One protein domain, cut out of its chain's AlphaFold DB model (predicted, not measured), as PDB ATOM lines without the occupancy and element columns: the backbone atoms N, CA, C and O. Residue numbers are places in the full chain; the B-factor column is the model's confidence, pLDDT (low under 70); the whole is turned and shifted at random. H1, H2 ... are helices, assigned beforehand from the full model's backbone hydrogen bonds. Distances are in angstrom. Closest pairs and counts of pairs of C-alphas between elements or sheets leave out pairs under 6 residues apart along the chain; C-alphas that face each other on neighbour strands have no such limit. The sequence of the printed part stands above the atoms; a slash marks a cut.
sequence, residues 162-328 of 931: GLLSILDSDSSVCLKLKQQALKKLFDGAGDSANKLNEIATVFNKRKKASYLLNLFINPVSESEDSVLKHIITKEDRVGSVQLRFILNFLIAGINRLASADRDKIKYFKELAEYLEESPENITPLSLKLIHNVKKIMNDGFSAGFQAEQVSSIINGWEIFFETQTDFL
ATOM      1  N   GLY A 162     268.710 386.682 263.831       84.94
ATOM      2  CA  GLY A 162     267.755 387.665 264.360       84.94
ATOM      3  C   GLY A 162     268.368 388.736 265.278       84.94
ATOM      4  O   GLY A 162     267.891 389.865 265.297       84.94
ATOM      5  N   LEU A 163     269.450 388.436 266.006       83.19
ATOM      6  CA  LEU A 163     270.163 389.452 266.795       83.19
ATOM      7  C   LEU A 163     270.996 390.368 265.887       83.19
ATOM      8  O   LEU A 163     271.065 391.574 266.120       83.19
ATOM      9  N   LEU A 164     271.577 389.813 264.819       80.56
ATOM     10  CA  LEU A 164     272.330 390.583 263.827       80.56
ATOM     11  C   LEU A 164     271.410 391.517 263.020       80.56
ATOM     12  O   LEU A 164     271.767 392.671 262.797       80.56
ATOM     13  N   SER A 165     270.196 391.083 262.657       82.38
ATOM     14  CA  SER A 165     269.230 391.941 261.950       82.38
ATOM     15  C   SER A 165     268.716 393.101 262.815       82.38
ATOM     16  O   SER A 165     268.578 394.219 262.313       82.38
ATOM     17  N   ILE A 166     268.543 392.905 264.130       85.19
ATOM     18  CA  ILE A 166     268.275 394.002 265.079       85.19
ATOM     19  C   ILE A 166     269.418 395.031 265.052       85.19
ATOM     20  O   ILE A 166     269.153 396.236 265.061       85.19
ATOM     21  N   LEU A 167     270.676 394.593 264.950       81.50
ATOM     22  CA  LEU A 167     271.842 395.482 264.869       81.50
ATOM     23  C   LEU A 167     272.086 396.117 263.493       81.50
ATOM     24  O   LEU A 167     272.724 397.171 263.445       81.50
ATOM     25  N   ASP A 168     271.565 395.562 262.398       79.69
ATOM     26  CA  ASP A 168     271.599 396.189 261.064       79.69
ATOM     27  C   ASP A 168     270.386 397.112 260.803       79.69
ATOM     28  O   ASP A 168     270.497 398.048 260.017       79.69
ATOM     29  N   SER A 169     269.275 396.947 261.532       80.94
ATOM     30  CA  SER A 169     268.043 397.742 261.369       80.94
ATOM     31  C   SER A 169     268.206 399.270 261.502       80.94
ATOM     32  O   SER A 169     269.044 399.787 262.259       80.94
ATOM     33  N   ASP A 170     267.346 400.013 260.801       71.25
ATOM     34  CA  ASP A 170     267.326 401.480 260.765       71.25
ATOM     35  C   ASP A 170     267.069 402.154 262.126       71.25
ATOM     36  O   ASP A 170     266.813 401.515 263.151       71.25
ATOM     37  N   SER A 171     267.177 403.486 262.160       61.75
ATOM     38  CA  SER A 171     267.086 404.306 263.378       61.75
ATOM     39  C   SER A 171     265.740 404.253 264.114       61.75
ATOM     40  O   SER A 171     265.664 404.761 265.227       61.75
ATOM     41  N   SER A 172     264.705 403.641 263.532       57.91
ATOM     42  CA  SER A 172     263.404 403.404 264.173       57.91
ATOM     43  C   SER A 172     263.458 402.352 265.286       57.91
ATOM     44  O   SER A 172     262.737 402.470 266.274       57.91
ATOM     45  N   VAL A 173     264.324 401.335 265.176       70.56
ATOM     46  CA  VAL A 173     264.468 400.318 266.229       70.56
ATOM     47  C   VAL A 173     265.247 400.906 267.403       70.56
ATOM     48  O   VAL A 173     266.424 401.265 267.260       70.56
ATOM     49  N   CYS A 174     264.563 400.971 268.549       84.88
ATOM     50  CA  CYS A 174     265.001 401.595 269.795       84.88
ATOM     51  C   CYS A 174     266.412 401.164 270.231       84.88
ATOM     52  O   CYS A 174     266.772 399.984 270.167       84.88
ATOM     53  N   LEU A 175     267.187 402.126 270.748       87.25
ATOM     54  CA  LEU A 175     268.542 401.913 271.267       87.25
ATOM     55  C   LEU A 175     268.584 400.792 272.323       87.25
ATOM     56  O   LEU A 175     269.504 399.979 272.299       87.25
ATOM     57  N   LYS A 176     267.530 400.684 273.150       90.38
ATOM     58  CA  LYS A 176     267.309 399.617 274.142       90.38
ATOM     59  C   LYS A 176     267.487 398.218 273.550       90.38
ATOM     60  O   LYS A 176     268.303 397.435 274.026       90.38
ATOM     61  N   LEU A 177     266.767 397.924 272.464       91.31
ATOM     62  CA  LEU A 177     266.778 396.611 271.813       91.31
ATOM     63  C   LEU A 177     268.146 396.300 271.199       91.31
ATOM     64  O   LEU A 177     268.586 395.155 271.226       91.31
ATOM     65  N   LYS A 178     268.849 397.319 270.694       91.94
ATOM     66  CA  LYS A 178     270.195 397.171 270.124       91.94
ATOM     67  C   LYS A 178     271.260 396.956 271.202       91.94
ATOM     68  O   LYS A 178     272.147 396.135 270.996       91.94
ATOM     69  N   GLN A 179     271.144 397.592 272.368       93.50
ATOM     70  CA  GLN A 179     271.999 397.290 273.522       93.50
ATOM     71  C   GLN A 179     271.719 395.899 274.099       93.50
ATOM     72  O   GLN A 179     272.655 395.140 274.333       93.50
ATOM     73  N   GLN A 180     270.451 395.517 274.265       93.75
ATOM     74  CA  GLN A 180     270.075 394.180 274.735       93.75
ATOM     75  C   GLN A 180     270.511 393.074 273.751       93.75
ATOM     76  O   GLN A 180     271.005 392.033 274.187       93.75
ATOM     77  N   ALA A 181     270.404 393.306 272.437       93.44
ATOM     78  CA  ALA A 181     270.938 392.399 271.418       93.44
ATOM     79  C   ALA A 181     272.470 392.308 271.477       93.44
ATOM     80  O   ALA A 181     273.007 391.205 271.426       93.44
ATOM     81  N   LEU A 182     273.173 393.436 271.651       94.62
ATOM     82  CA  LEU A 182     274.626 393.453 271.838       94.62
ATOM     83  C   LEU A 182     275.070 392.656 273.066       94.62
ATOM     84  O   LEU A 182     275.968 391.831 272.934       94.62
ATOM     85  N   LYS A 183     274.439 392.863 274.230       95.94
ATOM     86  CA  LYS A 183     274.732 392.099 275.454       95.94
ATOM     87  C   LYS A 183     274.625 390.598 275.186       95.94
ATOM     88  O   LYS A 183     275.626 389.900 275.293       95.94
ATOM     89  N   LYS A 184     273.474 390.140 274.672       95.44
ATOM     90  CA  LYS A 184     273.241 388.727 274.307       95.44
ATOM     91  C   LYS A 184     274.242 388.184 273.281       95.44
ATOM     92  O   LYS A 184     274.631 387.023 273.375       95.44
ATOM     93  N   LEU A 185     274.672 388.996 272.312       94.94
ATOM     94  CA  LEU A 185     275.693 388.606 271.334       94.94
ATOM     95  C   LEU A 185     277.075 388.452 271.974       94.94
ATOM     96  O   LEU A 185     277.751 387.471 271.684       94.94
ATOM     97  N   PHE A 186     277.488 389.356 272.865       95.56
ATOM     98  CA  PHE A 186     278.727 389.188 273.625       95.56
ATOM     99  C   PHE A 186     278.636 388.003 274.596       95.56
ATOM    100  O   PHE A 186     279.566 387.206 274.671       95.56
ATOM    101  N   ASP A 187     277.510 387.804 275.275       95.06
ATOM    102  CA  ASP A 187     277.294 386.642 276.147       95.06
ATOM    103  C   ASP A 187     277.416 385.321 275.357       95.06
ATOM    104  O   ASP A 187     278.144 384.422 275.768       95.06
ATOM    105  N   GLY A 188     276.818 385.240 274.160       93.88
ATOM    106  CA  GLY A 188     276.953 384.097 273.245       93.88
ATOM    107  C   GLY A 188     278.292 383.996 272.489       93.88
ATOM    108  O   GLY A 188     278.578 382.951 271.888       93.88
ATOM    109  N   ALA A 189     279.115 385.051 272.501       94.69
ATOM    110  CA  ALA A 189     280.444 385.064 271.889       94.69
ATOM    111  C   ALA A 189     281.513 384.407 272.772       94.69
ATOM    112  O   ALA A 189     282.425 383.769 272.245       94.69
ATOM    113  N   GLY A 190     281.411 384.550 274.096       93.50
ATOM    114  CA  GLY A 190     282.477 384.134 275.011       93.50
ATOM    115  C   GLY A 190     283.798 384.856 274.708       93.50
ATOM    116  O   GLY A 190     283.805 386.017 274.291       93.50
ATOM    117  N   ASP A 191     284.924 384.167 274.881       91.38
ATOM    118  CA  ASP A 191     286.256 384.624 274.458       91.38
ATOM    119  C   ASP A 191     286.577 384.285 272.983       91.38
ATOM    120  O   ASP A 191     287.699 384.497 272.520       91.38
ATOM    121  N   SER A 192     285.599 383.788 272.211       94.56
ATOM    122  CA  SER A 192     285.808 383.349 270.829       94.56
ATOM    123  C   SER A 192     286.062 384.525 269.883       94.56
ATOM    124  O   SER A 192     285.140 385.214 269.442       94.56
ATOM    125  N   ALA A 193     287.328 384.711 269.501       88.94
ATOM    126  CA  ALA A 193     287.763 385.763 268.580       88.94
ATOM    127  C   ALA A 193     286.974 385.791 267.254       88.94
ATOM    128  O   ALA A 193     286.709 386.872 266.733       88.94
ATOM    129  N   ASN A 194     286.545 384.636 266.732       91.50
ATOM    130  CA  ASN A 194     285.730 384.563 265.513       91.50
ATOM    131  C   ASN A 194     284.342 385.186 265.728       91.50
ATOM    132  O   ASN A 194     283.966 386.097 264.995       91.50
ATOM    133  N   LYS A 195     283.633 384.776 266.788       93.62
ATOM    134  CA  LYS A 195     282.317 385.327 267.157       93.62
ATOM    135  C   LYS A 195     282.381 386.821 267.489       93.62
ATOM    136  O   LYS A 195     281.470 387.572 267.152       93.62
ATOM    137  N   LEU A 196     283.466 387.272 268.121       94.44
ATOM    138  CA  LEU A 196     283.706 388.696 268.372       94.44
ATOM    139  C   LEU A 196     283.926 389.454 267.050       94.44
ATOM    140  O   LEU A 196     283.265 390.462 266.804       94.44
ATOM    141  N   ASN A 197     284.766 388.938 266.149       90.38
ATOM    142  CA  ASN A 197     284.977 389.527 264.824       90.38
ATOM    143  C   ASN A 197     283.679 389.602 263.999       90.38
ATOM    144  O   ASN A 197     283.430 390.640 263.384       90.38
ATOM    145  N   GLU A 198     282.820 388.575 264.037       90.62
ATOM    146  CA  GLU A 198     281.478 388.604 263.429       90.62
ATOM    147  C   GLU A 198     280.669 389.818 263.916       90.62
ATOM    148  O   GLU A 198     280.180 390.592 263.087       90.62
ATOM    149  N   ILE A 199     280.622 390.072 265.233       91.31
ATOM    150  CA  ILE A 199     279.955 391.253 265.818       91.31
ATOM    151  C   ILE A 199     280.539 392.565 265.253       91.31
ATOM    152  O   ILE A 199     279.781 393.468 264.893       91.31
ATOM    153  N   ALA A 200     281.864 392.684 265.094       90.56
ATOM    154  CA  ALA A 200     282.471 393.873 264.478       90.56
ATOM    155  C   ALA A 200     282.129 394.049 262.987       90.56
ATOM    156  O   ALA A 200     282.040 395.191 262.522       90.56
ATOM    157  N   THR A 201     281.904 392.970 262.219       87.94
ATOM    158  CA  THR A 201     281.533 393.102 260.793       87.94
ATOM    159  C   THR A 201     280.200 393.825 260.594       87.94
ATOM    160  O   THR A 201     280.080 394.618 259.658       87.94
ATOM    161  N   VAL A 202     279.242 393.642 261.511       86.06
ATOM    162  CA  VAL A 202     277.951 394.353 261.520       86.06
ATOM    163  C   VAL A 202     278.185 395.865 261.608       86.06
ATOM    164  O   VAL A 202     277.758 396.645 260.755       86.06
ATOM    165  N   PHE A 203     278.962 396.296 262.603       82.75
ATOM    166  CA  PHE A 203     279.206 397.716 262.848       82.75
ATOM    167  C   PHE A 203     280.115 398.383 261.812       82.75
ATOM    168  O   PHE A 203     280.031 399.601 261.641       82.75
ATOM    169  N   ASN A 204     280.923 397.625 261.063       78.88
ATOM    170  CA  ASN A 204     281.730 398.165 259.965       78.88
ATOM    171  C   ASN A 204     280.894 398.808 258.840       78.88
ATOM    172  O   ASN A 204     281.415 399.661 258.124       78.88
ATOM    173  N   LYS A 205     279.599 398.479 258.720       78.31
ATOM    174  CA  LYS A 205     278.666 399.134 257.783       78.31
ATOM    175  C   LYS A 205     278.194 400.522 258.255       78.31
ATOM    176  O   LYS A 205     277.714 401.320 257.445       78.31
ATOM    177  N   ARG A 206     278.290 400.833 259.559       67.81
ATOM    178  CA  ARG A 206     277.709 402.042 260.178       67.81
ATOM    179  C   ARG A 206     278.702 403.217 260.196       67.81
ATOM    180  O   ARG A 206     279.884 403.063 260.482       67.81
ATOM    181  N   LYS A 207     278.211 404.424 259.877       65.81
ATOM    182  CA  LYS A 207     279.038 405.542 259.363       65.81
ATOM    183  C   LYS A 207     279.452 406.646 260.359       65.81
ATOM    184  O   LYS A 207     279.999 407.649 259.912       65.81
ATOM    185  N   LYS A 208     279.180 406.544 261.670       85.94
ATOM    186  CA  LYS A 208     279.488 407.622 262.647       85.94
ATOM    187  C   LYS A 208     280.049 407.088 263.968       85.94
ATOM    188  O   LYS A 208     279.419 406.237 264.588       85.94
ATOM    189  N   ALA A 209     281.169 407.656 264.431       84.06
ATOM    190  CA  ALA A 209     281.807 407.299 265.706       84.06
ATOM    191  C   ALA A 209     280.875 407.502 266.917       84.06
ATOM    192  O   ALA A 209     280.739 406.604 267.744       84.06
ATOM    193  N   SER A 210     280.156 408.631 266.968       88.38
ATOM    194  CA  SER A 210     279.188 408.941 268.032       88.38
ATOM    195  C   SER A 210     278.076 407.905 268.182       88.38
ATOM    196  O   SER A 210     277.617 407.671 269.293       88.38
ATOM    197  N   TYR A 211     277.649 407.255 267.093       90.00
ATOM    198  CA  TYR A 211     276.646 406.192 267.176       90.00
ATOM    199  C   TYR A 211     277.205 404.942 267.866       90.00
ATOM    200  O   TYR A 211     276.503 404.329 268.661       90.00
ATOM    201  N   LEU A 212     278.461 404.578 267.585       88.50
ATOM    202  CA  LEU A 212     279.115 403.439 268.236       88.50
ATOM    203  C   LEU A 212     279.334 403.724 269.725       88.50
ATOM    204  O   LEU A 212     278.969 402.902 270.557       88.50
ATOM    205  N   LEU A 213     279.844 404.908 270.071       90.44
ATOM    206  CA  LEU A 213     280.054 405.296 271.468       90.44
ATOM    207  C   LEU A 213     278.738 405.328 272.243       90.44
ATOM    208  O   LEU A 213     278.608 404.610 273.223       90.44
ATOM    209  N   ASN A 214     277.717 406.029 271.745       91.44
ATOM    210  CA  ASN A 214     276.400 406.074 272.385       91.44
ATOM    211  C   ASN A 214     275.735 404.686 272.518       91.44
ATOM    212  O   ASN A 214     274.926 404.479 273.414       91.44
ATOM    213  N   LEU A 215     276.066 403.729 271.644       92.50
ATOM    214  CA  LEU A 215     275.571 402.355 271.731       92.50
ATOM    215  C   LEU A 215     276.315 401.516 272.786       92.50
ATOM    216  O   LEU A 215     275.681 400.686 273.432       92.50
ATOM    217  N   PHE A 216     277.621 401.721 272.978       94.50
ATOM    218  CA  PHE A 216     278.427 400.950 273.934       94.50
ATOM    219  C   PHE A 216     278.497 401.563 275.341       94.50
ATOM    220  O   PHE A 216     278.474 400.820 276.320       94.50
ATOM    221  N   ILE A 217     278.597 402.890 275.428       94.19
ATOM    222  CA  ILE A 217     278.930 403.662 276.634       94.19
ATOM    223  C   ILE A 217     277.680 404.088 277.401       94.19
ATOM    224  O   ILE A 217     277.555 403.791 278.587       94.19
ATOM    225  N   ASN A 218     276.756 404.773 276.727       91.75
ATOM    226  CA  ASN A 218     275.654 405.460 277.395       91.75
ATOM    227  C   ASN A 218     274.538 404.462 277.755       91.75
ATOM    228  O   ASN A 218     274.071 403.745 276.866       91.75
ATOM    229  N   PRO A 219     274.084 404.390 279.019       89.75
ATOM    230  CA  PRO A 219     272.922 403.586 279.384       89.75
ATOM    231  C   PRO A 219     271.646 404.173 278.761       89.75
ATOM    232  O   PRO A 219     271.508 405.387 278.620       89.75
ATOM    233  N   VAL A 220     270.691 403.318 278.389       89.00
ATOM    234  CA  VAL A 220     269.394 403.757 277.828       89.00
ATOM    235  C   VAL A 220     268.433 404.276 278.905       89.00
ATOM    236  O   VAL A 220     267.566 405.100 278.614       89.00
ATOM    237  N   SER A 221     268.596 403.823 280.144       88.69
ATOM    238  CA  SER A 221     267.913 404.329 281.335       88.69
ATOM    239  C   SER A 221     268.809 404.111 282.552       88.69
ATOM    240  O   SER A 221     269.612 403.185 282.546       88.69
ATOM    241  N   GLU A 222     268.649 404.907 283.610       83.62
ATOM    242  CA  GLU A 222     269.462 404.830 284.843       83.62
ATOM    243  C   GLU A 222     269.492 403.422 285.475       83.62
ATOM    244  O   GLU A 222     270.471 403.033 286.104       83.62
ATOM    245  N   SER A 223     268.433 402.635 285.257       82.94
ATOM    246  CA  SER A 223     268.274 401.249 285.708       82.94
ATOM    247  C   SER A 223     268.876 400.175 284.788       82.94
ATOM    248  O   SER A 223     268.823 398.996 285.132       82.94
ATOM    249  N   GLU A 224     269.417 400.530 283.618       87.62
ATOM    250  CA  GLU A 224     269.998 399.574 282.668       87.62
ATOM    251  C   GLU A 224     271.468 399.871 282.383       87.62
ATOM    252  O   GLU A 224     271.807 400.853 281.726       87.62
ATOM    253  N   ASP A 225     272.341 398.949 282.790       91.00
ATOM    254  CA  ASP A 225     273.761 398.973 282.445       91.00
ATOM    255  C   ASP A 225     273.985 399.132 280.935       91.00
ATOM    256  O   ASP A 225     273.310 398.489 280.124       91.00
ATOM    257  N   SER A 226     275.003 399.900 280.548       94.31
ATOM    258  CA  SER A 226     275.460 399.940 279.160       94.31
ATOM    259  C   SER A 226     276.070 398.598 278.723       94.31
ATOM    260  O   SER A 226     276.293 397.688 279.529       94.31
ATOM    261  N   VAL A 227     276.359 398.454 277.425       95.25
ATOM    262  CA  VAL A 227     277.037 397.253 276.902       95.25
ATOM    263  C   VAL A 227     278.458 397.149 277.460       95.25
ATOM    264  O   VAL A 227     278.908 396.051 277.775       95.25
ATOM    265  N   LEU A 228     279.151 398.280 277.622       94.88
ATOM    266  CA  LEU A 228     280.505 398.309 278.167       94.88
ATOM    267  C   LEU A 228     280.512 397.973 279.669       94.88
ATOM    268  O   LEU A 228     281.312 397.133 280.076       94.88
ATOM    269  N   LYS A 229     279.570 398.503 280.468       94.25
ATOM    270  CA  LYS A 229     279.419 398.132 281.891       94.25
ATOM    271  C   LYS A 229     279.161 396.634 282.067       94.25
ATOM    272  O   LYS A 229     279.897 395.990 282.802       94.25
ATOM    273  N   HIS A 230     278.204 396.076 281.315       94.56
ATOM    274  CA  HIS A 230     277.836 394.644 281.308       94.56
ATOM    275  C   HIS A 230     279.002 393.688 281.003       94.56
ATOM    276  O   HIS A 230     278.919 392.494 281.274       94.56
ATOM    277  N   ILE A 231     280.080 394.187 280.400       94.69
ATOM    278  CA  ILE A 231     281.263 393.398 280.032       94.69
ATOM    279  C   ILE A 231     282.425 393.648 280.998       94.69
ATOM    280  O   ILE A 231     283.172 392.724 281.310       94.69
ATOM    281  N   ILE A 232     282.535 394.870 281.520       92.88
ATOM    282  CA  ILE A 232     283.474 395.254 282.577       92.88
ATOM    283  C   ILE A 232     283.193 394.507 283.895       92.88
ATOM    284  O   ILE A 232     284.143 394.118 284.572       92.88
ATOM    285  N   THR A 233     281.918 394.272 284.230       91.44
ATOM    286  CA  THR A 233     281.478 393.607 285.474       91.44
ATOM    287  C   THR A 233     281.499 392.075 285.430       91.44
ATOM    288  O   THR A 233     281.161 391.435 286.422       91.44
ATOM    289  N   LYS A 234     281.900 391.453 284.312       92.00
ATOM    290  CA  LYS A 234     282.073 389.993 284.245       92.00
ATOM    291  C   LYS A 234     283.322 389.587 285.021       92.00
ATOM    292  O   LYS A 234     284.420 390.042 284.706       92.00
ATOM    293  N   GLU A 235     283.154 388.704 286.005       79.44
ATOM    294  CA  GLU A 235     284.209 388.318 286.956       79.44
ATOM    295  C   GLU A 235     285.333 387.442 286.361       79.44
ATOM    296  O   GLU A 235     286.280 387.070 287.054       79.44
ATOM    297  N   ASP A 236     285.262 387.115 285.071       82.38
ATOM    298  CA  ASP A 236     286.047 386.063 284.444       82.38
ATOM    299  C   ASP A 236     287.037 386.553 283.366       82.38
ATOM    300  O   ASP A 236     287.191 387.741 283.055       82.38
ATOM    301  N   ARG A 237     287.741 385.590 282.758       86.12
ATOM    302  CA  ARG A 237     288.641 385.848 281.626       86.12
ATOM    303  C   ARG A 237     287.883 386.419 280.423       86.12
ATOM    304  O   ARG A 237     288.434 387.280 279.734       86.12
ATOM    305  N   VAL A 238     286.647 385.971 280.179       90.38
ATOM    306  CA  VAL A 238     285.821 386.410 279.045       90.38
ATOM    307  C   VAL A 238     285.575 387.913 279.108       90.38
ATOM    308  O   VAL A 238     285.808 388.585 278.104       90.38
ATOM    309  N   GLY A 239     285.212 388.459 280.275       91.88
ATOM    310  CA  GLY A 239     285.063 389.902 280.488       91.88
ATOM    311  C   GLY A 239     286.267 390.702 279.990       91.88
ATOM    312  O   GLY A 239     286.123 391.618 279.181       91.88
ATOM    313  N   SER A 240     287.480 390.291 280.372       89.50
ATOM    314  CA  SER A 240     288.717 390.968 279.953       89.50
ATOM    315  C   SER A 240     289.017 390.860 278.448       89.50
ATOM    316  O   SER A 240     289.488 391.825 277.843       89.50
ATOM    317  N   VAL A 241     288.709 389.719 277.811       91.25
ATOM    318  CA  VAL A 241     288.889 389.515 276.360       91.25
ATOM    319  C   VAL A 241     287.882 390.358 275.573       91.25
ATOM    320  O   VAL A 241     288.258 391.036 274.615       91.25
ATOM    321  N   GLN A 242     286.621 390.376 276.009       94.56
ATOM    322  CA  GLN A 242     285.554 391.174 275.405       94.56
ATOM    323  C   GLN A 242     285.809 392.677 275.570       94.56
ATOM    324  O   GLN A 242     285.679 393.428 274.605       94.56
ATOM    325  N   LEU A 243     286.259 393.111 276.748       94.62
ATOM    326  CA  LEU A 243     286.672 394.488 277.013       94.62
ATOM    327  C   LEU A 243     287.847 394.905 276.117       94.62
ATOM    328  O   LEU A 243     287.781 395.947 275.462       94.62
ATOM    329  N   ARG A 244     288.893 394.070 276.017       92.06
ATOM    330  CA  ARG A 244     290.042 394.313 275.131       92.06
ATOM    331  C   ARG A 244     289.607 394.455 273.670       92.06
ATOM    332  O   ARG A 244     290.080 395.358 272.982       92.06
ATOM    333  N   PHE A 245     288.697 393.598 273.214       94.56
ATOM    334  CA  PHE A 245     288.122 393.653 271.872       94.56
ATOM    335  C   PHE A 245     287.306 394.935 271.632       94.56
ATOM    336  O   PHE A 245     287.525 395.616 270.629       94.56
ATOM    337  N   ILE A 246     286.413 395.311 272.557       94.31
ATOM    338  CA  ILE A 246     285.555 396.500 272.420       94.31
ATOM    339  C   ILE A 246     286.371 397.789 272.419       94.31
ATOM    340  O   ILE A 246     286.109 398.659 271.595       94.31
ATOM    341  N   LEU A 247     287.373 397.919 273.288       94.06
ATOM    342  CA  LEU A 247     288.213 399.119 273.329       94.06
ATOM    343  C   LEU A 247     288.995 399.292 272.017       94.06
ATOM    344  O   LEU A 247     289.014 400.387 271.458       94.06
ATOM    345  N   ASN A 248     289.527 398.194 271.464       92.19
ATOM    346  CA  ASN A 248     290.123 398.173 270.123       92.19
ATOM    347  C   ASN A 248     289.124 398.629 269.051       92.19
ATOM    348  O   ASN A 248     289.425 399.501 268.234       92.19
ATOM    349  N   PHE A 249     287.925 398.044 269.065       92.50
ATOM    350  CA  PHE A 249     286.875 398.333 268.098       92.50
ATOM    351  C   PHE A 249     286.409 399.800 268.162       92.50
ATOM    352  O   PHE A 249     286.267 400.450 267.124       92.50
ATOM    353  N   LEU A 250     286.228 400.350 269.367       93.19
ATOM    354  CA  LEU A 250     285.849 401.746 269.581       93.19
ATOM    355  C   LEU A 250     286.955 402.708 269.140       93.19
ATOM    356  O   LEU A 250     286.658 403.661 268.428       93.19
ATOM    357  N   ILE A 251     288.221 402.458 269.486       91.88
ATOM    358  CA  ILE A 251     289.338 403.355 269.134       91.88
ATOM    359  C   ILE A 251     289.609 403.347 267.622       91.88
ATOM    360  O   ILE A 251     289.739 404.416 267.017       91.88
ATOM    361  N   ALA A 252     289.558 402.179 266.971       90.56
ATOM    362  CA  ALA A 252     289.566 402.084 265.510       90.56
ATOM    363  C   ALA A 252     288.343 402.787 264.883       90.56
ATOM    364  O   ALA A 252     288.470 403.498 263.882       90.56
ATOM    365  N   GLY A 253     287.163 402.647 265.497       90.31
ATOM    366  CA  GLY A 253     285.930 403.328 265.103       90.31
ATOM    367  C   GLY A 253     286.029 404.855 265.175       90.31
ATOM    368  O   GLY A 253     285.641 405.530 264.222       90.31
ATOM    369  N   ILE A 254     286.599 405.406 266.251       91.12
ATOM    370  CA  ILE A 254     286.862 406.844 266.415       91.12
ATOM    371  C   ILE A 254     287.836 407.323 265.337       91.12
ATOM    372  O   ILE A 254     287.534 408.278 264.619       91.12
ATOM    373  N   ASN A 255     288.975 406.642 265.175       89.56
ATOM    374  CA  ASN A 255     290.001 407.054 264.221       89.56
ATOM    375  C   ASN A 255     289.494 407.035 262.762       89.56
ATOM    376  O   ASN A 255     289.825 407.933 261.985       89.56
ATOM    377  N   ARG A 256     288.657 406.049 262.404       87.62
ATOM    378  CA  ARG A 256     288.099 405.874 261.053       87.62
ATOM    379  C   ARG A 256     286.877 406.751 260.754       87.62
ATOM    380  O   ARG A 256     286.724 407.189 259.619       87.62
ATOM    381  N   LEU A 257     285.973 406.951 261.719       83.38
ATOM    382  CA  LEU A 257     284.642 407.539 261.473       83.38
ATOM    383  C   LEU A 257     284.494 409.002 261.925       83.38
ATOM    384  O   LEU A 257     283.446 409.599 261.677       83.38
ATOM    385  N   ALA A 258     285.500 409.587 262.581       83.62
ATOM    386  CA  ALA A 258     285.558 411.021 262.863       83.62
ATOM    387  C   ALA A 258     286.529 411.708 261.887       83.62
ATOM    388  O   ALA A 258     287.718 411.393 261.849       83.62
ATOM    389  N   SER A 259     286.021 412.646 261.084       81.44
ATOM    390  CA  SER A 259     286.766 413.286 259.988       81.44
ATOM    391  C   SER A 259     287.695 414.426 260.422       81.44
ATOM    392  O   SER A 259     288.525 414.860 259.625       81.44
ATOM    393  N   ALA A 260     287.574 414.910 261.660       87.88
ATOM    394  CA  ALA A 260     288.395 415.981 262.215       87.88
ATOM    395  C   ALA A 260     289.008 415.576 263.562       87.88
ATOM    396  O   ALA A 260     288.343 414.967 264.402       87.88
ATOM    397  N   ASP A 261     290.253 415.987 263.810       88.56
ATOM    398  CA  ASP A 261     290.982 415.663 265.046       88.56
ATOM    399  C   ASP A 261     290.267 416.173 266.303       88.56
ATOM    400  O   ASP A 261     290.270 415.508 267.335       88.56
ATOM    401  N   ARG A 262     289.572 417.314 266.205       88.62
ATOM    402  CA  ARG A 262     288.717 417.845 267.277       88.62
ATOM    403  C   ARG A 262     287.626 416.858 267.697       88.62
ATOM    404  O   ARG A 262     287.382 416.705 268.890       88.62
ATOM    405  N   ASP A 263     286.990 416.201 266.731       90.06
ATOM    406  CA  ASP A 263     285.934 415.227 267.003       90.06
ATOM    407  C   ASP A 263     286.543 413.943 267.572       90.06
ATOM    408  O   ASP A 263     286.030 413.417 268.555       90.06
ATOM    409  N   LYS A 264     287.693 413.494 267.041       92.12
ATOM    410  CA  LYS A 264     288.467 412.376 267.614       92.12
ATOM    411  C   LYS A 264     288.809 412.624 269.086       92.12
ATOM    412  O   LYS A 264     288.535 411.764 269.913       92.12
ATOM    413  N   ILE A 265     289.326 413.807 269.428       91.00
ATOM    414  CA  ILE A 265     289.627 414.203 270.816       91.00
ATOM    415  C   ILE A 265     288.369 414.200 271.678       91.00
ATOM    416  O   ILE A 265     288.404 413.647 272.773       91.00
ATOM    417  N   LYS A 266     287.256 414.776 271.195       94.19
ATOM    418  CA  LYS A 266     285.984 414.762 271.932       94.19
ATOM    419  C   LYS A 266     285.561 413.325 272.255       94.19
ATOM    420  O   LYS A 266     285.245 413.032 273.399       94.19
ATOM    421  N   TYR A 267     285.612 412.436 271.268       94.56
ATOM    422  CA  TYR A 267     285.221 411.037 271.409       94.56
ATOM    423  C   TYR A 267     286.182 410.201 272.265       94.56
ATOM    424  O   TYR A 267     285.727 409.351 273.024       94.56
ATOM    425  N   PHE A 268     287.494 410.452 272.199       94.31
ATOM    426  CA  PHE A 268     288.448 409.847 273.130       94.31
ATOM    427  C   PHE A 268     288.234 410.354 274.561       94.31
ATOM    428  O   PHE A 268     288.400 409.578 275.492       94.31
ATOM    429  N   LYS A 269     287.847 411.622 274.751       93.56
ATOM    430  CA  LYS A 269     287.566 412.191 276.078       93.56
ATOM    431  C   LYS A 269     286.277 411.620 276.672       93.56
ATOM    432  O   LYS A 269     286.303 411.170 277.804       93.56
ATOM    433  N   GLU A 270     285.222 411.513 275.864       94.50
ATOM    434  CA  GLU A 270     283.943 410.863 276.198       94.50
ATOM    435  C   GLU A 270     284.149 409.388 276.622       94.50
ATOM    436  O   GLU A 270     283.548 408.923 277.587       94.50
ATOM    437  N   LEU A 271     285.070 408.667 275.966       94.44
ATOM    438  CA  LEU A 271     285.497 407.321 276.374       94.44
ATOM    439  C   LEU A 271     286.382 407.326 277.639       94.44
ATOM    440  O   LEU A 271     286.219 406.452 278.485       94.44
ATOM    441  N   ALA A 272     287.298 408.284 277.797       93.12
ATOM    442  CA  ALA A 272     288.170 408.387 278.971       93.12
ATOM    443  C   ALA A 272     287.398 408.723 280.259       93.12
ATOM    444  O   ALA A 272     287.672 408.130 281.297       93.12
ATOM    445  N   GLU A 273     286.427 409.636 280.173       93.75
ATOM    446  CA  GLU A 273     285.539 410.042 281.271       93.75
ATOM    447  C   GLU A 273     284.675 408.865 281.729       93.75
ATOM    448  O   GLU A 273     284.649 408.539 282.911       93.75
ATOM    449  N   TYR A 274     284.077 408.130 280.791       93.75
ATOM    450  CA  TYR A 274     283.326 406.923 281.131       93.75
ATOM    451  C   TYR A 274     284.189 405.829 281.784       93.75
ATOM    452  O   TYR A 274     283.752 405.136 282.700       93.75
ATOM    453  N   LEU A 275     285.431 405.666 281.324       92.50
ATOM    454  CA  LEU A 275     286.389 404.741 281.933       92.50
ATOM    455  C   LEU A 275     286.914 405.231 283.296       92.50
ATOM    456  O   LEU A 275     287.477 404.435 284.049       92.50
ATOM    457  N   GLU A 276     286.721 406.505 283.639       90.69
ATOM    458  CA  GLU A 276     286.973 407.075 284.963       90.69
ATOM    459  C   GLU A 276     285.784 406.876 285.918       90.69
ATOM    460  O   GLU A 276     286.014 406.531 287.073       90.69
ATOM    461  N   GLU A 277     284.544 406.933 285.421       89.62
ATOM    462  CA  GLU A 277     283.299 406.549 286.125       89.62
ATOM    463  C   GLU A 277     283.086 405.016 286.223       89.62
ATOM    464  O   GLU A 277     281.973 404.519 286.413       89.62
ATOM    465  N   SER A 278     284.170 404.251 286.085       77.94
ATOM    466  CA  SER A 278     284.204 402.789 286.179       77.94
ATOM    467  C   SER A 278     283.539 402.268 287.471       77.94
ATOM    468  O   SER A 278     283.860 402.770 288.549       77.94
ATOM    469  N   PRO A 279     282.649 401.251 287.407       76.06
ATOM    470  CA  PRO A 279     281.956 400.716 288.584       76.06
ATOM    471  C   PRO A 279     282.906 400.100 289.625       76.06
ATOM    472  O   PRO A 279     284.048 399.770 289.331       76.06
ATOM    473  N   GLU A 280     282.405 399.870 290.840       80.62
ATOM    474  CA  GLU A 280     283.193 399.293 291.946       80.62
ATOM    475  C   GLU A 280     283.552 397.808 291.719       80.62
ATOM    476  O   GLU A 280     284.619 397.345 292.123       80.62
ATOM    477  N   ASN A 281     282.696 397.065 291.005       85.50
ATOM    478  CA  ASN A 281     282.829 395.620 290.780       85.50
ATOM    479  C   ASN A 281     283.562 395.314 289.459       85.50
ATOM    480  O   ASN A 281     282.934 394.930 288.470       85.50
ATOM    481  N   ILE A 282     284.885 395.507 289.423       88.88
ATOM    482  CA  ILE A 282     285.723 395.244 288.236       88.88
ATOM    483  C   ILE A 282     286.823 394.243 288.569       88.88
ATOM    484  O   ILE A 282     287.544 394.397 289.554       88.88
ATOM    485  N   THR A 283     287.021 393.246 287.700       86.31
ATOM    486  CA  THR A 283     288.132 392.299 287.863       86.31
ATOM    487  C   THR A 283     289.485 393.016 287.830       86.31
ATOM    488  O   THR A 283     289.679 393.922 287.015       86.31
ATOM    489  N   PRO A 284     290.489 392.585 288.617       84.69
ATOM    490  CA  PRO A 284     291.821 393.198 288.591       84.69
ATOM    491  C   PRO A 284     292.460 393.258 287.193       84.69
ATOM    492  O   PRO A 284     293.244 394.161 286.901       84.69
ATOM    493  N   LEU A 285     292.103 392.321 286.303       83.19
ATOM    494  CA  LEU A 285     292.571 392.285 284.918       83.19
ATOM    495  C   LEU A 285     291.882 393.345 284.039       83.19
ATOM    496  O   LEU A 285     292.574 394.082 283.333       83.19
ATOM    497  N   SER A 286     290.552 393.475 284.122       87.81
ATOM    498  CA  SER A 286     289.812 394.554 283.453       87.81
ATOM    499  C   SER A 286     290.219 395.930 283.990       87.81
ATOM    500  O   SER A 286     290.462 396.839 283.203       87.81
ATOM    501  N   LEU A 287     290.407 396.075 285.305       88.25
ATOM    502  CA  LEU A 287     290.844 397.323 285.936       88.25
ATOM    503  C   LEU A 287     292.252 397.740 285.472       88.25
ATOM    504  O   LEU A 287     292.472 398.902 285.135       88.25
ATOM    505  N   LYS A 288     293.197 396.793 285.377       88.12
ATOM    506  CA  LYS A 288     294.546 397.046 284.838       88.12
ATOM    507  C   LYS A 288     294.505 397.487 283.370       88.12
ATOM    508  O   LYS A 288     295.232 398.404 282.989       88.12
ATOM    509  N   LEU A 289     293.649 396.863 282.558       88.12
ATOM    510  CA  LEU A 289     293.419 397.257 281.167       88.12
ATOM    511  C   LEU A 289     292.865 398.690 281.085       88.12
ATOM    512  O   LEU A 289     293.450 399.523 280.396       88.12
ATOM    513  N   ILE A 290     291.810 399.000 281.844       90.25
ATOM    514  CA  ILE A 290     291.181 400.330 281.922       90.25
ATOM    515  C   ILE A 290     292.183 401.406 282.359       90.25
ATOM    516  O   ILE A 290     292.285 402.451 281.718       90.25
ATOM    517  N   HIS A 291     292.979 401.142 283.398       90.69
ATOM    518  CA  HIS A 291     294.001 402.073 283.878       90.69
ATOM    519  C   HIS A 291     295.053 402.387 282.801       90.69
ATOM    520  O   HIS A 291     295.429 403.547 282.620       90.69
ATOM    521  N   ASN A 292     295.494 401.381 282.039       88.31
ATOM    522  CA  ASN A 292     296.427 401.585 280.930       88.31
ATOM    523  C   ASN A 292     295.794 402.406 279.793       88.31
ATOM    524  O   ASN A 292     296.433 403.331 279.294       88.31
ATOM    525  N   VAL A 293     294.530 402.140 279.437       89.69
ATOM    526  CA  VAL A 293     293.767 402.928 278.447       89.69
ATOM    527  C   VAL A 293     293.690 404.398 278.869       89.69
ATOM    528  O   VAL A 293     294.053 405.289 278.100       89.69
ATOM    529  N   LYS A 294     293.273 404.650 280.116       91.25
ATOM    530  CA  LYS A 294     293.145 405.993 280.693       91.25
ATOM    531  C   LYS A 294     294.488 406.725 280.725       91.25
ATOM    532  O   LYS A 294     294.544 407.905 280.384       91.25
ATOM    533  N   LYS A 295     295.581 406.028 281.060       90.06
ATOM    534  CA  LYS A 295     296.937 406.592 281.000       90.06
ATOM    535  C   LYS A 295     297.305 407.026 279.577       90.06
ATOM    536  O   LYS A 295     297.690 408.174 279.397       90.06
ATOM    537  N   ILE A 296     297.136 406.157 278.576       89.88
ATOM    538  CA  ILE A 296     297.425 406.467 277.161       89.88
ATOM    539  C   ILE A 296     296.630 407.692 276.689       89.88
ATOM    540  O   ILE A 296     297.173 408.570 276.017       89.88
ATOM    541  N   MET A 297     295.355 407.783 277.075       91.19
ATOM    542  CA  MET A 297     294.506 408.929 276.748       91.19
ATOM    543  C   MET A 297     294.998 410.219 277.419       91.19
ATOM    544  O   MET A 297     295.128 411.232 276.737       91.19
ATOM    545  N   ASN A 298     295.355 410.186 278.704       89.56
ATOM    546  CA  ASN A 298     295.833 411.356 279.452       89.56
ATOM    547  C   ASN A 298     297.237 411.829 279.024       89.56
ATOM    548  O   ASN A 298     297.451 413.031 278.828       89.56
ATOM    549  N   ASP A 299     298.172 410.900 278.809       86.06
ATOM    550  CA  ASP A 299     299.492 411.178 278.227       86.06
ATOM    551  C   ASP A 299     299.329 411.779 276.814       86.06
ATOM    552  O   ASP A 299     300.042 412.706 276.424       86.06
ATOM    553  N   GLY A 300     298.322 411.315 276.065       86.44
ATOM    554  CA  GLY A 300     297.937 411.856 274.766       86.44
ATOM    555  C   GLY A 300     297.344 413.267 274.815       86.44
ATOM    556  O   GLY A 300     297.817 414.154 274.105       86.44
ATOM    557  N   PHE A 301     296.354 413.522 275.678       90.06
ATOM    558  CA  PHE A 301     295.751 414.852 275.857       90.06
ATOM    559  C   PHE A 301     296.755 415.904 276.350       90.06
ATOM    560  O   PHE A 301     296.559 417.093 276.095       90.06
ATOM    561  N   SER A 302     297.849 415.483 276.985       85.31
ATOM    562  CA  SER A 302     298.936 416.364 277.429       85.31
ATOM    563  C   SER A 302     299.769 416.966 276.279       85.31
ATOM    564  O   SER A 302     300.565 417.876 276.517       85.31
ATOM    565  N   ALA A 303     299.601 416.507 275.031       80.81
ATOM    566  CA  ALA A 303     300.262 417.098 273.863       80.81
ATOM    567  C   ALA A 303     299.673 418.474 273.478       80.81
ATOM    568  O   ALA A 303     298.475 418.725 273.609       80.81
ATOM    569  N   GLY A 304     300.516 419.377 272.962       69.06
ATOM    570  CA  GLY A 304     300.176 420.801 272.797       69.06
ATOM    571  C   GLY A 304     299.261 421.159 271.617       69.06
ATOM    572  O   GLY A 304     298.761 422.284 271.561       69.06
ATOM    573  N   PHE A 305     299.030 420.241 270.673       82.56
ATOM    574  CA  PHE A 305     298.227 420.485 269.469       82.56
ATOM    575  C   PHE A 305     297.287 419.315 269.163       82.56
ATOM    576  O   PHE A 305     297.652 418.161 269.348       82.56
ATOM    577  N   GLN A 306     296.103 419.596 268.604       84.75
ATOM    578  CA  GLN A 306     295.048 418.585 268.406       84.75
ATOM    579  C   GLN A 306     295.497 417.362 267.577       84.75
ATOM    580  O   GLN A 306     295.244 416.225 267.965       84.75
ATOM    581  N   ALA A 307     296.231 417.574 266.482       79.50
ATOM    582  CA  ALA A 307     296.777 416.475 265.679       79.50
ATOM    583  C   ALA A 307     297.848 415.655 266.432       79.50
ATOM    584  O   ALA A 307     297.953 414.447 266.234       79.50
ATOM    585  N   GLU A 308     298.624 416.288 267.320       82.62
ATOM    586  CA  GLU A 308     299.611 415.602 268.165       82.62
ATOM    587  C   GLU A 308     298.934 414.819 269.297       82.62
ATOM    588  O   GLU A 308     299.353 413.701 269.570       82.62
ATOM    589  N   GLN A 309     297.851 415.343 269.884       87.75
ATOM    590  CA  GLN A 309     297.028 414.625 270.863       87.75
ATOM    591  C   GLN A 309     296.457 413.341 270.247       87.75
ATOM    592  O   GLN A 309     296.683 412.254 270.771       87.75
ATOM    593  N   VAL A 310     295.800 413.442 269.083       88.69
ATOM    594  CA  VAL A 310     295.268 412.277 268.348       88.69
ATOM    595  C   VAL A 310     296.371 411.273 268.002       88.69
ATOM    596  O   VAL A 310     296.201 410.081 268.244       88.69
ATOM    597  N   SER A 311     297.509 411.742 267.482       84.56
ATOM    598  CA  SER A 311     298.634 410.863 267.125       84.56
ATOM    599  C   SER A 311     299.247 410.175 268.349       84.56
ATOM    600  O   SER A 311     299.594 409.004 268.280       84.56
ATOM    601  N   SER A 312     299.364 410.875 269.480       86.00
ATOM    602  CA  SER A 312     299.918 410.324 270.721       86.00
ATOM    603  C   SER A 312     299.012 409.236 271.314       86.00
ATOM    604  O   SER A 312     299.502 408.166 271.673       86.00
ATOM    605  N   ILE A 313     297.688 409.453 271.318       88.38
ATOM    606  CA  ILE A 313     296.702 408.445 271.753       88.38
ATOM    607  C   ILE A 313     296.775 407.196 270.865       88.38
ATOM    608  O   ILE A 313     296.814 406.085 271.387       88.38
ATOM    609  N   ILE A 314     296.820 407.360 269.536       89.75
ATOM    610  CA  ILE A 314     296.875 406.232 268.590       89.75
ATOM    611  C   ILE A 314     298.193 405.461 268.732       89.75
ATOM    612  O   ILE A 314     298.160 404.253 268.939       89.75
ATOM    613  N   ASN A 315     299.341 406.144 268.718       86.88
ATOM    614  CA  ASN A 315     300.644 405.487 268.848       86.88
ATOM    615  C   ASN A 315     300.781 404.760 270.199       86.88
ATOM    616  O   ASN A 315     301.291 403.644 270.259       86.88
ATOM    617  N   GLY A 316     300.314 405.376 271.293       87.81
ATOM    618  CA  GLY A 316     300.303 404.746 272.614       87.81
ATOM    619  C   GLY A 316     299.373 403.531 272.683       87.81
ATOM    620  O   GLY A 316     299.689 402.562 273.371       87.81
ATOM    621  N   TRP A 317     298.267 403.548 271.933       90.19
ATOM    622  CA  TRP A 317     297.355 402.413 271.798       90.19
ATOM    623  C   TRP A 317     297.975 401.250 271.021       90.19
ATOM    624  O   TRP A 317     297.906 400.109 271.473       90.19
ATOM    625  N   GLU A 318     298.617 401.537 269.887       85.56
ATOM    626  CA  GLU A 318     299.300 400.543 269.052       85.56
ATOM    627  C   GLU A 318     300.418 399.846 269.845       85.56
ATOM    628  O   GLU A 318     300.381 398.624 270.000       85.56
ATOM    629  N   ILE A 319     301.309 400.616 270.485       81.88
ATOM    630  CA  ILE A 319     302.374 400.094 271.363       81.88
ATOM    631  C   ILE A 319     301.797 399.245 272.507       81.88
ATOM    632  O   ILE A 319     302.328 398.179 272.831       81.88
ATOM    633  N   PHE A 320     300.700 399.686 273.130       87.38
ATOM    634  CA  PHE A 320     300.053 398.929 274.202       87.38
ATOM    635  C   PHE A 320     299.437 397.613 273.710       87.38
ATOM    636  O   PHE A 320     299.415 396.635 274.453       87.38
ATOM    637  N   PHE A 321     298.967 397.538 272.464       81.44
ATOM    638  CA  PHE A 321     298.419 396.292 271.934       81.44
ATOM    639  C   PHE A 321     299.489 395.321 271.458       81.44
ATOM    640  O   PHE A 321     299.349 394.133 271.755       81.44
ATOM    641  N   GLU A 322     300.565 395.816 270.843       77.62
ATOM    642  CA  GLU A 322     301.762 395.034 270.515       77.62
ATOM    643  C   GLU A 322     302.342 394.379 271.781       77.62
ATOM    644  O   GLU A 322     302.419 393.150 271.855       77.62
ATOM    645  N   THR A 323     302.596 395.166 272.836       75.44
ATOM    646  CA  THR A 323     303.101 394.699 274.152       75.44
ATOM    647  C   THR A 323     302.099 393.879 274.981       75.44
ATOM    648  O   THR A 323     302.402 393.441 276.093       75.44
ATOM    649  N   GLN A 324     300.886 393.646 274.476       69.44
ATOM    650  CA  GLN A 324     299.899 392.753 275.091       69.44
ATOM    651  C   GLN A 324     299.557 391.544 274.211       69.44
ATOM    652  O   GLN A 324     298.694 390.748 274.588       69.44
ATOM    653  N   THR A 325     300.167 391.378 273.033       56.41
ATOM    654  CA  THR A 325     299.817 390.282 272.107       56.41
ATOM    655  C   THR A 325     300.114 388.903 272.708       56.41
ATOM    656  O   THR A 325     299.273 388.007 272.632       56.41
ATOM    657  N   ASP A 326     301.244 388.762 273.407       47.44
ATOM    658  CA  ASP A 326     301.712 387.485 273.967       47.44
ATOM    659  C   ASP A 326     300.818 386.921 275.085       47.44
ATOM    660  O   ASP A 326     300.765 385.710 275.295       47.44
ATOM    661  N   PHE A 327     300.051 387.774 275.776       47.44
ATOM    662  CA  PHE A 327     299.186 387.360 276.888       47.44
ATOM    663  C   PHE A 327     297.937 386.559 276.468       47.44
ATOM    664  O   PHE A 327     297.259 386.011 277.339       47.44
ATOM    665  N   LEU A 328     297.594 386.498 275.171       44.47
ATOM    666  CA  LEU A 328     296.341 385.891 274.688       44.47
ATOM    667  C   LEU A 328     296.489 384.904 273.513       44.47
ATOM    668  O   LEU A 328     295.475 384.536 272.918       44.47
TER     669      LEU A 328
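Overview. This is residues 162 to 328 of the 931 residues of an uncharacterized protein of candidate division TM6 bacterium GW2011_GWE2_42_60 (UniProt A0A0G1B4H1). A long helix, H6, runs through the middle of a domain built of helices, and with H7, H8 and H9 it makes a four-helix up-and-down bundle, each helix running against the one before; the bundle is splayed, with H7 and H9 at 53 degrees. Toward the other end lie the helical hairpin of H2 and H3 with H1 packed on both, while H4 packs on H2, H6 and H7. The printed part has 167 residues with ten named helices, H1 to H10 in order along the chain, and no named strand: the class is all helix. It is compact, with a radius of gyration of the C-alphas of 15.4 A and spans of 46 by 34 by 31 A.

Arrangement. The hub is H6, residues 237 to 257, which touches five other helices. Its residues 251 to 255 alone touch residues 264 to 268 alone of H7, residues 261 to 276, in a hairpin; the closest C-alphas, of Ile 254 and Lys 264, are 5.9 A apart. H8, residues 284 to 301, forms a hairpin with H7, closest C-alphas Ala 272 and Lys 294 at 5.8 A, at a shallow tilt of 34 degrees, only just short of steep. H9, residues 306 to 322, touches residues 293 to 301 alone of H8, opposite ways at a shallow tilt of 30 degrees, closest C-alphas Gly 300 and Ile 313 at 4.7 A. H4, residues 209 to 216, touches residues 250 to 257 alone of H6, closest C-alphas Ala 209 and Leu 257 at 5.1 A. H3, residues 193 to 203, only just touches residues 242 to 249 alone of H6, with 3 pairs of C-alphas within 8 A, closest Ala 200 and Phe 249 at 7.2 A. H2, residues 175 to 189, forms a hairpin with H3, closest C-alphas Ala 189 and Lys 195 at 5.1 A. H1, residues 162 to 168, touches H2 at a steep tilt of 56 degrees, closest C-alphas Leu 163 and Ala 181 at 5.5 A. H5, residues 229 to 232, touches residues 239 to 243 alone of H6, closest C-alphas Ile 231 and Gly 239 at 5.2 A. H10, residues 325 to 328, and H9 meet only through their link. Every O i to N i+4 pair is within hydrogen-bond range in H1, H2, H4, H6, H7, H8 and H9, and 5 of 7 are in H3; H5 and H10 are too short for such a pair.

Along the chain. H1 begins at C-alpha 162, (267.755, 387.665, 264.360). From first to last C-alpha H6 measures 29.9 A, H8 25.4 A, H9 24.6 A, H7 22.1 A and H2 20.6 A. H6 starts at C-alpha 237, (288.641, 385.848, 281.626), and H10 ends at C-alpha 328, (296.341, 385.891, 274.688).

Size, cuts and confidence. The C-alphas farthest apart, of Gly 162 and Gly 304, are 47.1 A apart. The printed part has no cut; the link from H4 to H5, residues 217 to 228, is long. Mean pLDDT of the printed part is 86.9, and residues 171 to 172, 206 to 207, 304 and 324 to 328 are under 70.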